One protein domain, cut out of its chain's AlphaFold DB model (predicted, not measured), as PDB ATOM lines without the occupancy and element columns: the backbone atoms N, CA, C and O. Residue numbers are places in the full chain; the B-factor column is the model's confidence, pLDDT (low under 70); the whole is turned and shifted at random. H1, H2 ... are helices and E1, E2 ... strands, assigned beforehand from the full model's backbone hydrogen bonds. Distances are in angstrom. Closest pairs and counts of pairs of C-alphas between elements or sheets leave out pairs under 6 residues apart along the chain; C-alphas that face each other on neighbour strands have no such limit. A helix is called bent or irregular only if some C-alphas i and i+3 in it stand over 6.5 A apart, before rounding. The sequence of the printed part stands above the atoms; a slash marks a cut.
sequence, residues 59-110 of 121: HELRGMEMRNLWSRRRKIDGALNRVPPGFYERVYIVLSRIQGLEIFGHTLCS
ATOM      1  N   HIS A  59      20.475 103.768  29.886       58.97
ATOM      2  CA  HIS A  59      19.692 104.503  28.895       58.97
ATOM      3  C   HIS A  59      18.440 105.115  29.537       58.97
ATOM      4  O   HIS A  59      18.120 106.277  29.271       58.97
ATOM      5  N   GLU A  60      17.791 104.389  30.448       58.72
ATOM      6  CA  GLU A  60      16.656 104.895  31.225       58.72
ATOM      7  C   GLU A  60      17.057 106.019  32.183       58.72
ATOM      8  O   GLU A  60      16.418 107.068  32.175       58.72
ATOM      9  N   LEU A  61      18.165 105.881  32.922       61.66
ATOM     10  CA  LEU A  61      18.696 106.942  33.785       61.66
ATOM     11  C   LEU A  61      19.032 108.207  32.988       61.66
ATOM     12  O   LEU A  61      18.701 109.311  33.425       61.66
ATOM     13  N   ARG A  62      19.607 108.063  31.785       66.81
ATOM     14  CA  ARG A  62      19.859 109.203  30.893       66.81
ATOM     15  C   ARG A  62      18.552 109.818  30.385       66.81
ATOM     16  O   ARG A  62      18.419 111.039  30.390       66.81
ATOM     17  N   GLY A  63      17.560 109.012  30.010       67.62
ATOM     18  CA  GLY A  63      16.226 109.491  29.629       67.62
ATOM     19  C   GLY A  63      15.508 110.231  30.765       67.62
ATOM     20  O   GLY A  63      14.938 111.305  30.555       67.62
ATOM     21  N   MET A  64      15.599 109.712  31.991       70.19
ATOM     22  CA  MET A  64      15.063 110.327  33.205       70.19
ATOM     23  C   MET A  64      15.776 111.641  33.527       70.19
ATOM     24  O   MET A  64      15.116 112.640  33.808       70.19
ATOM     25  N   GLU A  65      17.105 111.686  33.443       73.31
ATOM     26  CA  GLU A  65      17.902 112.893  33.676       73.31
ATOM     27  C   GLU A  65      17.572 114.001  32.666       73.31
ATOM     28  O   GLU A  65      17.373 115.156  33.062       73.31
ATOM     29  N   MET A  66      17.411 113.648  31.387       71.44
ATOM     30  CA  MET A  66      17.002 114.579  30.330       71.44
ATOM     31  C   MET A  66      15.564 115.078  30.535       71.44
ATOM     32  O   MET A  66      15.307 116.281  30.440       71.44
ATOM     33  N   ARG A  67      14.628 114.195  30.920       73.56
ATOM     34  CA  ARG A  67      13.247 114.577  31.271       73.56
ATOM     35  C   ARG A  67      13.220 115.522  32.476       73.56
ATOM     36  O   ARG A  67      12.517 116.533  32.464       73.56
ATOM     37  N   ASN A  68      14.039 115.243  33.487       78.56
ATOM     38  CA  ASN A  68      14.209 116.082  34.671       78.56
ATOM     39  C   ASN A  68      14.881 117.422  34.340       78.56
ATOM     40  O   ASN A  68      14.589 118.429  34.986       78.56
ATOM     41  N   LEU A  69      15.766 117.469  33.343       78.06
ATOM     42  CA  LEU A  69      16.396 118.697  32.858       78.06
ATOM     43  C   LEU A  69      15.392 119.598  32.131       78.06
ATOM     44  O   LEU A  69      15.349 120.795  32.405       78.06
ATOM     45  N   TRP A  70      14.537 119.044  31.270       70.69
ATOM     46  CA  TRP A  70      13.479 119.810  30.603       70.69
ATOM     47  C   TRP A  70      12.406 120.291  31.573       70.69
ATOM     48  O   TRP A  70      11.982 121.439  31.479       70.69
ATOM     49  N   SER A  71      12.011 119.473  32.551       71.25
ATOM     50  CA  SER A  71      11.100 119.906  33.618       71.25
ATOM     51  C   SER A  71      11.701 121.026  34.469       71.25
ATOM     52  O   SER A  71      11.009 121.995  34.768       71.25
ATOM     53  N   ARG A  72      12.995 120.952  34.816       76.62
ATOM     54  CA  ARG A  72      13.703 122.056  35.487       76.62
ATOM     55  C   ARG A  72      13.737 123.303  34.608       76.62
ATOM     56  O   ARG A  72      13.385 124.373  35.080       76.62
ATOM     57  N   ARG A  73      14.065 123.172  33.323       71.50
ATOM     58  CA  ARG A  73      14.137 124.305  32.392       71.50
ATOM     59  C   ARG A  73      12.775 124.963  32.146       71.50
ATOM     60  O   ARG A  73      12.711 126.181  32.130       71.50
ATOM     61  N   ARG A  74      11.685 124.189  32.083       71.88
ATOM     62  CA  ARG A  74      10.297 124.697  32.013       71.88
ATOM     63  C   ARG A  74       9.817 125.347  33.312       71.88
ATOM     64  O   ARG A  74       9.017 126.273  33.271       71.88
ATOM     65  N   LYS A  75      10.285 124.870  34.470       68.88
ATOM     66  CA  LYS A  75      10.051 125.546  35.758       68.88
ATOM     67  C   LYS A  75      10.815 126.872  35.847       68.88
ATOM     68  O   LYS A  75      10.315 127.798  36.473       68.88
ATOM     69  N   ILE A  76      11.993 126.949  35.222       66.75
ATOM     70  CA  ILE A  76      12.868 128.131  35.226       66.75
ATOM     71  C   ILE A  76      12.390 129.193  34.220       66.75
ATOM     72  O   ILE A  76      12.250 130.354  34.597       66.75
ATOM     73  N   ASP A  77      12.063 128.818  32.980       65.81
ATOM     74  CA  ASP A  77      11.449 129.723  32.001       65.81
ATOM     75  C   ASP A  77       9.942 129.798  32.255       65.81
ATOM     76  O   ASP A  77       9.130 129.115  31.631       65.81
ATOM     77  N   GLY A  78       9.562 130.637  33.219       64.62
ATOM     78  CA  GLY A  78       8.199 130.785  33.730       64.62
ATOM     79  C   GLY A  78       7.114 131.174  32.716       64.62
ATOM     80  O   GLY A  78       6.001 131.432  33.145       64.62
ATOM     81  N   ALA A  79       7.367 131.211  31.405       63.09
ATOM     82  CA  ALA A  79       6.354 131.502  30.388       63.09
ATOM     83  C   ALA A  79       5.174 130.512  30.428       63.09
ATOM     84  O   ALA A  79       4.026 130.932  30.327       63.09
ATOM     85  N   LEU A  80       5.442 129.221  30.666       61.31
ATOM     86  CA  LEU A  80       4.391 128.207  30.831       61.31
ATOM     87  C   LEU A  80       3.648 128.340  32.179       61.31
ATOM     88  O   LEU A  80       2.486 127.979  32.285       61.31
ATOM     89  N   ASN A  81       4.306 128.886  33.209       65.44
ATOM     90  CA  ASN A  81       3.793 128.946  34.588       65.44
ATOM     91  C   ASN A  81       3.305 130.346  35.018       65.44
ATOM     92  O   ASN A  81       3.021 130.563  36.193       65.44
ATOM     93  N   ARG A  82       3.235 131.320  34.099       76.44
ATOM     94  CA  ARG A  82       2.850 132.721  34.381       76.44
ATOM     95  C   ARG A  82       1.490 133.117  33.817       76.44
ATOM     96  O   ARG A  82       1.135 134.294  33.849       76.44
ATOM     97  N   VAL A  83       0.737 132.169  33.274       79.44
ATOM     98  CA  VAL A  83      -0.557 132.479  32.681       79.44
ATOM     99  C   VAL A  83      -1.642 132.552  33.762       79.44
ATOM    100  O   VAL A  83      -1.666 131.708  34.660       79.44
ATOM    101  N   PRO A  84      -2.540 133.552  33.717       88.25
ATOM    102  CA  PRO A  84      -3.657 133.621  34.650       88.25
ATOM    103  C   PRO A  84      -4.538 132.362  34.590       88.25
ATOM    104  O   PRO A  84      -4.616 131.722  33.533       88.25
ATOM    105  N   PRO A  85      -5.274 132.039  35.668       86.25
ATOM    106  CA  PRO A  85      -6.262 130.965  35.650       86.25
ATOM    107  C   PRO A  85      -7.213 131.060  34.442       86.25
ATOM    108  O   PRO A  85      -7.637 132.147  34.020       86.25
ATOM    109  N   GLY A  86      -7.505 129.905  33.839       87.25
ATOM    110  CA  GLY A  86      -8.363 129.789  32.654       87.25
ATOM    111  C   GLY A  86      -7.747 130.302  31.344       87.25
ATOM    112  O   GLY A  86      -8.446 130.390  30.341       87.25
ATOM    113  N   PHE A  87      -6.460 130.669  31.305       89.12
ATOM    114  CA  PHE A  87      -5.807 131.088  30.057       89.12
ATOM    115  C   PHE A  87      -5.895 130.012  28.969       89.12
ATOM    116  O   PHE A  87      -6.360 130.295  27.868       89.12
ATOM    117  N   TYR A  88      -5.491 128.780  29.289       87.12
ATOM    118  CA  TYR A  88      -5.492 127.679  28.326       87.12
ATOM    119  C   TYR A  88      -6.901 127.291  27.885       87.12
ATOM    120  O   TYR A  88      -7.113 127.048  26.705       87.12
ATOM    121  N   GLU A  89      -7.869 127.323  28.798       88.00
ATOM    122  CA  GLU A  89      -9.283 127.093  28.492       88.00
ATOM    123  C   GLU A  89      -9.809 128.111  27.468       88.00
ATOM    124  O   GLU A  89     -10.397 127.746  26.451       88.00
ATOM    125  N   ARG A  90      -9.520 129.403  27.673       89.88
ATOM    126  CA  ARG A  90      -9.917 130.462  26.734       89.88
ATOM    127  C   ARG A  90      -9.223 130.329  25.380       89.88
ATOM    128  O   ARG A  90      -9.870 130.510  24.352       89.88
ATOM    129  N   VAL A  91      -7.927 130.011  25.371       88.44
ATOM    130  CA  VAL A  91      -7.172 129.760  24.132       88.44
ATOM    131  C   VAL A  91      -7.766 128.569  23.386       88.44
ATOM    132  O   VAL A  91      -8.004 128.671  22.187       88.44
ATOM    133  N   TYR A  92      -8.075 127.484  24.090       84.44
ATOM    134  CA  TYR A  92      -8.693 126.305  23.504       84.44
ATOM    135  C   TYR A  92     -10.036 126.637  22.850       84.44
ATOM    136  O   TYR A  92     -10.193 126.367  21.669       84.44
ATOM    137  N   ILE A  93     -10.951 127.332  23.538       88.19
ATOM    138  CA  ILE A  93     -12.260 127.722  22.969       88.19
ATOM    139  C   ILE A  93     -12.108 128.486  21.645       88.19
ATOM    140  O   ILE A  93     -12.887 128.277  20.711       88.19
ATOM    141  N   VAL A  94     -11.122 129.381  21.555       86.69
ATOM    142  CA  VAL A  94     -10.831 130.118  20.319       86.69
ATOM    143  C   VAL A  94     -10.307 129.168  19.243       86.69
ATOM    144  O   VAL A  94     -10.822 129.171  18.125       86.69
ATOM    145  N   LEU A  95      -9.334 128.322  19.585       83.75
ATOM    146  CA  LEU A  95      -8.734 127.358  18.662       83.75
ATOM    147  C   LEU A  95      -9.735 126.298  18.162       83.75
ATOM    148  O   LEU A  95      -9.668 125.912  16.998       83.75
ATOM    149  N   SER A  96     -10.702 125.878  18.981       81.88
ATOM    150  CA  SER A  96     -11.744 124.908  18.611       81.88
ATOM    151  C   SER A  96     -12.747 125.460  17.594       81.88
ATOM    152  O   SER A  96     -13.407 124.690  16.897       81.88
ATOM    153  N   ARG A  97     -12.899 126.788  17.513       82.75
ATOM    154  CA  ARG A  97     -13.864 127.452  16.619       82.75
ATOM    155  C   ARG A  97     -13.269 127.835  15.267       82.75
ATOM    156  O   ARG A  97     -14.024 128.059  14.322       82.75
ATOM    157  N   ILE A  98     -11.945 127.918  15.159       83.81
ATOM    158  CA  ILE A  98     -11.267 128.308  13.921       83.81
ATOM    159  C   ILE A  98     -10.934 127.083  13.058       83.81
ATOM    160  O   ILE A  98     -10.516 126.036  13.548       83.81
ATOM    161  N   GLN A  99     -11.133 127.212  11.743       80.31
ATOM    162  CA  GLN A  99     -10.899 126.131  10.772       80.31
ATOM    163  C   GLN A  99      -9.442 126.069  10.269       80.31
ATOM    164  O   GLN A  99      -9.067 125.148   9.541       80.31
ATOM    165  N   GLY A 100      -8.623 127.027  10.699       80.69
ATOM    166  CA  GLY A 100      -7.193 127.105  10.446       80.69
ATOM    167  C   GLY A 100      -6.593 128.327  11.135       80.69
ATOM    168  O   GLY A 100      -7.314 129.262  11.490       80.69
ATOM    169  N   LEU A 101      -5.281 128.301  11.349       84.62
ATOM    170  CA  LEU A 101      -4.531 129.390  11.970       84.62
ATOM    171  C   LEU A 101      -3.313 129.707  11.109       84.62
ATOM    172  O   LEU A 101      -2.484 128.832  10.881       84.62
ATOM    173  N   GLU A 102      -3.198 130.944  10.637       87.31
ATOM    174  CA  GLU A 102      -2.032 131.382   9.873       87.31
ATOM    175  C   GLU A 102      -1.000 132.027  10.804       87.31
ATOM    176  O   GLU A 102      -1.299 132.983  11.522       87.31
ATOM    177  N   ILE A 103       0.222 131.497  10.801       87.19
ATOM    178  CA  ILE A 103       1.347 132.017  11.580       87.19
ATOM    179  C   ILE A 103       2.533 132.179  10.633       87.19
ATOM    180  O   ILE A 103       3.012 131.197  10.070       87.19
ATOM    181  N   PHE A 104       3.023 133.409  10.461       88.69
ATOM    182  CA  PHE A 104       4.157 133.717   9.574       88.69
ATOM    183  C   PHE A 104       4.006 133.146   8.145       88.69
ATOM    184  O   PHE A 104       4.977 132.670   7.565       88.69
ATOM    185  N   GLY A 105       2.795 133.169   7.577       87.25
ATOM    186  CA  GLY A 105       2.523 132.638   6.234       87.25
ATOM    187  C   GLY A 105       2.367 131.115   6.160       87.25
ATOM    188  O   GLY A 105       2.208 130.563   5.072       87.25
ATOM    189  N   HIS A 106       2.400 130.416   7.299       81.06
ATOM    190  CA  HIS A 106       2.110 128.989   7.388       81.06
ATOM    191  C   HIS A 106       0.702 128.769   7.943       81.06
ATOM    192  O   HIS A 106       0.416 129.126   9.087       81.06
ATOM    193  N   THR A 107      -0.165 128.142   7.149       83.12
ATOM    194  CA  THR A 107      -1.516 127.766   7.577       83.12
ATOM    195  C   THR A 107      -1.485 126.431   8.313       83.12
ATOM    196  O   THR A 107      -1.222 125.384   7.723       83.12
ATOM    197  N   LEU A 108      -1.786 126.454   9.608       79.56
ATOM    198  CA  LEU A 108      -2.061 125.257  10.395       79.56
ATOM    199  C   LEU A 108      -3.487 124.785  10.084       79.56
ATOM    200  O   LEU A 108      -4.448 125.529  10.297       79.56
ATOM    201  N   CYS A 109      -3.630 123.561   9.573       74.69
ATOM    202  CA  CYS A 109      -4.937 122.948   9.322       74.69
ATOM    203  C   CYS A 109      -5.713 122.711  10.624       74.69
ATOM    204  O   CYS A 109      -5.129 122.370  11.652       74.69
ATOM    205  N   SER A 110      -7.046 122.791  10.556       68.12
ATOM    206  CA  SER A 110      -7.946 122.520  11.693       68.12
ATOM    207  C   SER A 110      -7.810 121.132  12.308       68.12
ATOM    208  O   SER A 110      -8.153 120.955  13.472       68.12
TER     209      SER A 110
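Overview. This is residues 59 to 110 of the 121 residues of the protein "Phosphorylase b kinase regulatory subunit" of Fasciola hepatica (UniProt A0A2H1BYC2). The domain is an open arch with a small two-stranded hairpin, E1 and E2, at the foot of one leg. H2 makes that leg, the stretch of residues 77 to 86 runs over the top, and the longer helix H1 makes the other leg, with the space between the two helices empty. The printed part has 52 residues with two named helices and two named strands, in the order H1, H2, E1, E2; the sheet has the order E1, E2 and is antiparallel, and the class is mixed, helices and strands. The whole is extended, with a radius of gyration of the C-alphas of 16.4 A, and the C-alphas span 42 by 27 by 19 A.

Along the chain. Strand E1 is residues 100 to 103, 9.9 A from first to last C-alpha. Strand E2 is residues 106 to 109, 9.5 A long by the same measure, and ends with C-alpha 109 at (-4.937, 122.948, 9.322). Helix H2 is residues 87 to 97, 16.1 A long, and begins with C-alpha 87 at (-5.807, 131.088, 30.057). Helix H1 is residues 59 to 76, 25.4 A long, and begins with C-alpha 59 at (19.692, 104.503, 28.895).

Arrangement. E1 and E2 form a hairpin of antiparallel neighbour strands, with 158 degrees between their directions. The C-alphas of Glu 102 and Thr 107 face each other at 4.3 A, and those of Gly 100 and Cys 109 at 4.9 A. N 108 and O 101 are within hydrogen-bond range at 2.8 A, and so are N 103 and O 106 at 2.9 A. A tight link of 2 residues joins H2 to E1, while H2 and E2 are apart. H1 is apart from H2, from E1 and from E2. In H1 every O i to N i+4 pair is within hydrogen-bond range; in H2 6 of 7 are. Neither helix is bent.

Size, cuts and confidence. The two C-alphas farthest apart are those of His 59 and Arg 97, at 42.5 A, and the first and last printed C-alphas, of His 59 and Ser 110, are 37.2 A apart. The outline is elongated. Residues 59 to 94, of which 59 to 76 belong to H1 and 87 to 94 to H2, stand free, and so do residues 102 to 107. The printed part has no cut. No link is long: H1 to H2, with 10 residues between them, is short, and H2 to E1 and E1 to E2 are tight. The mean pLDDT of the printed part is 77.1, and the 13 residues under 70 are 59 to 63, 75 to 81 and 110.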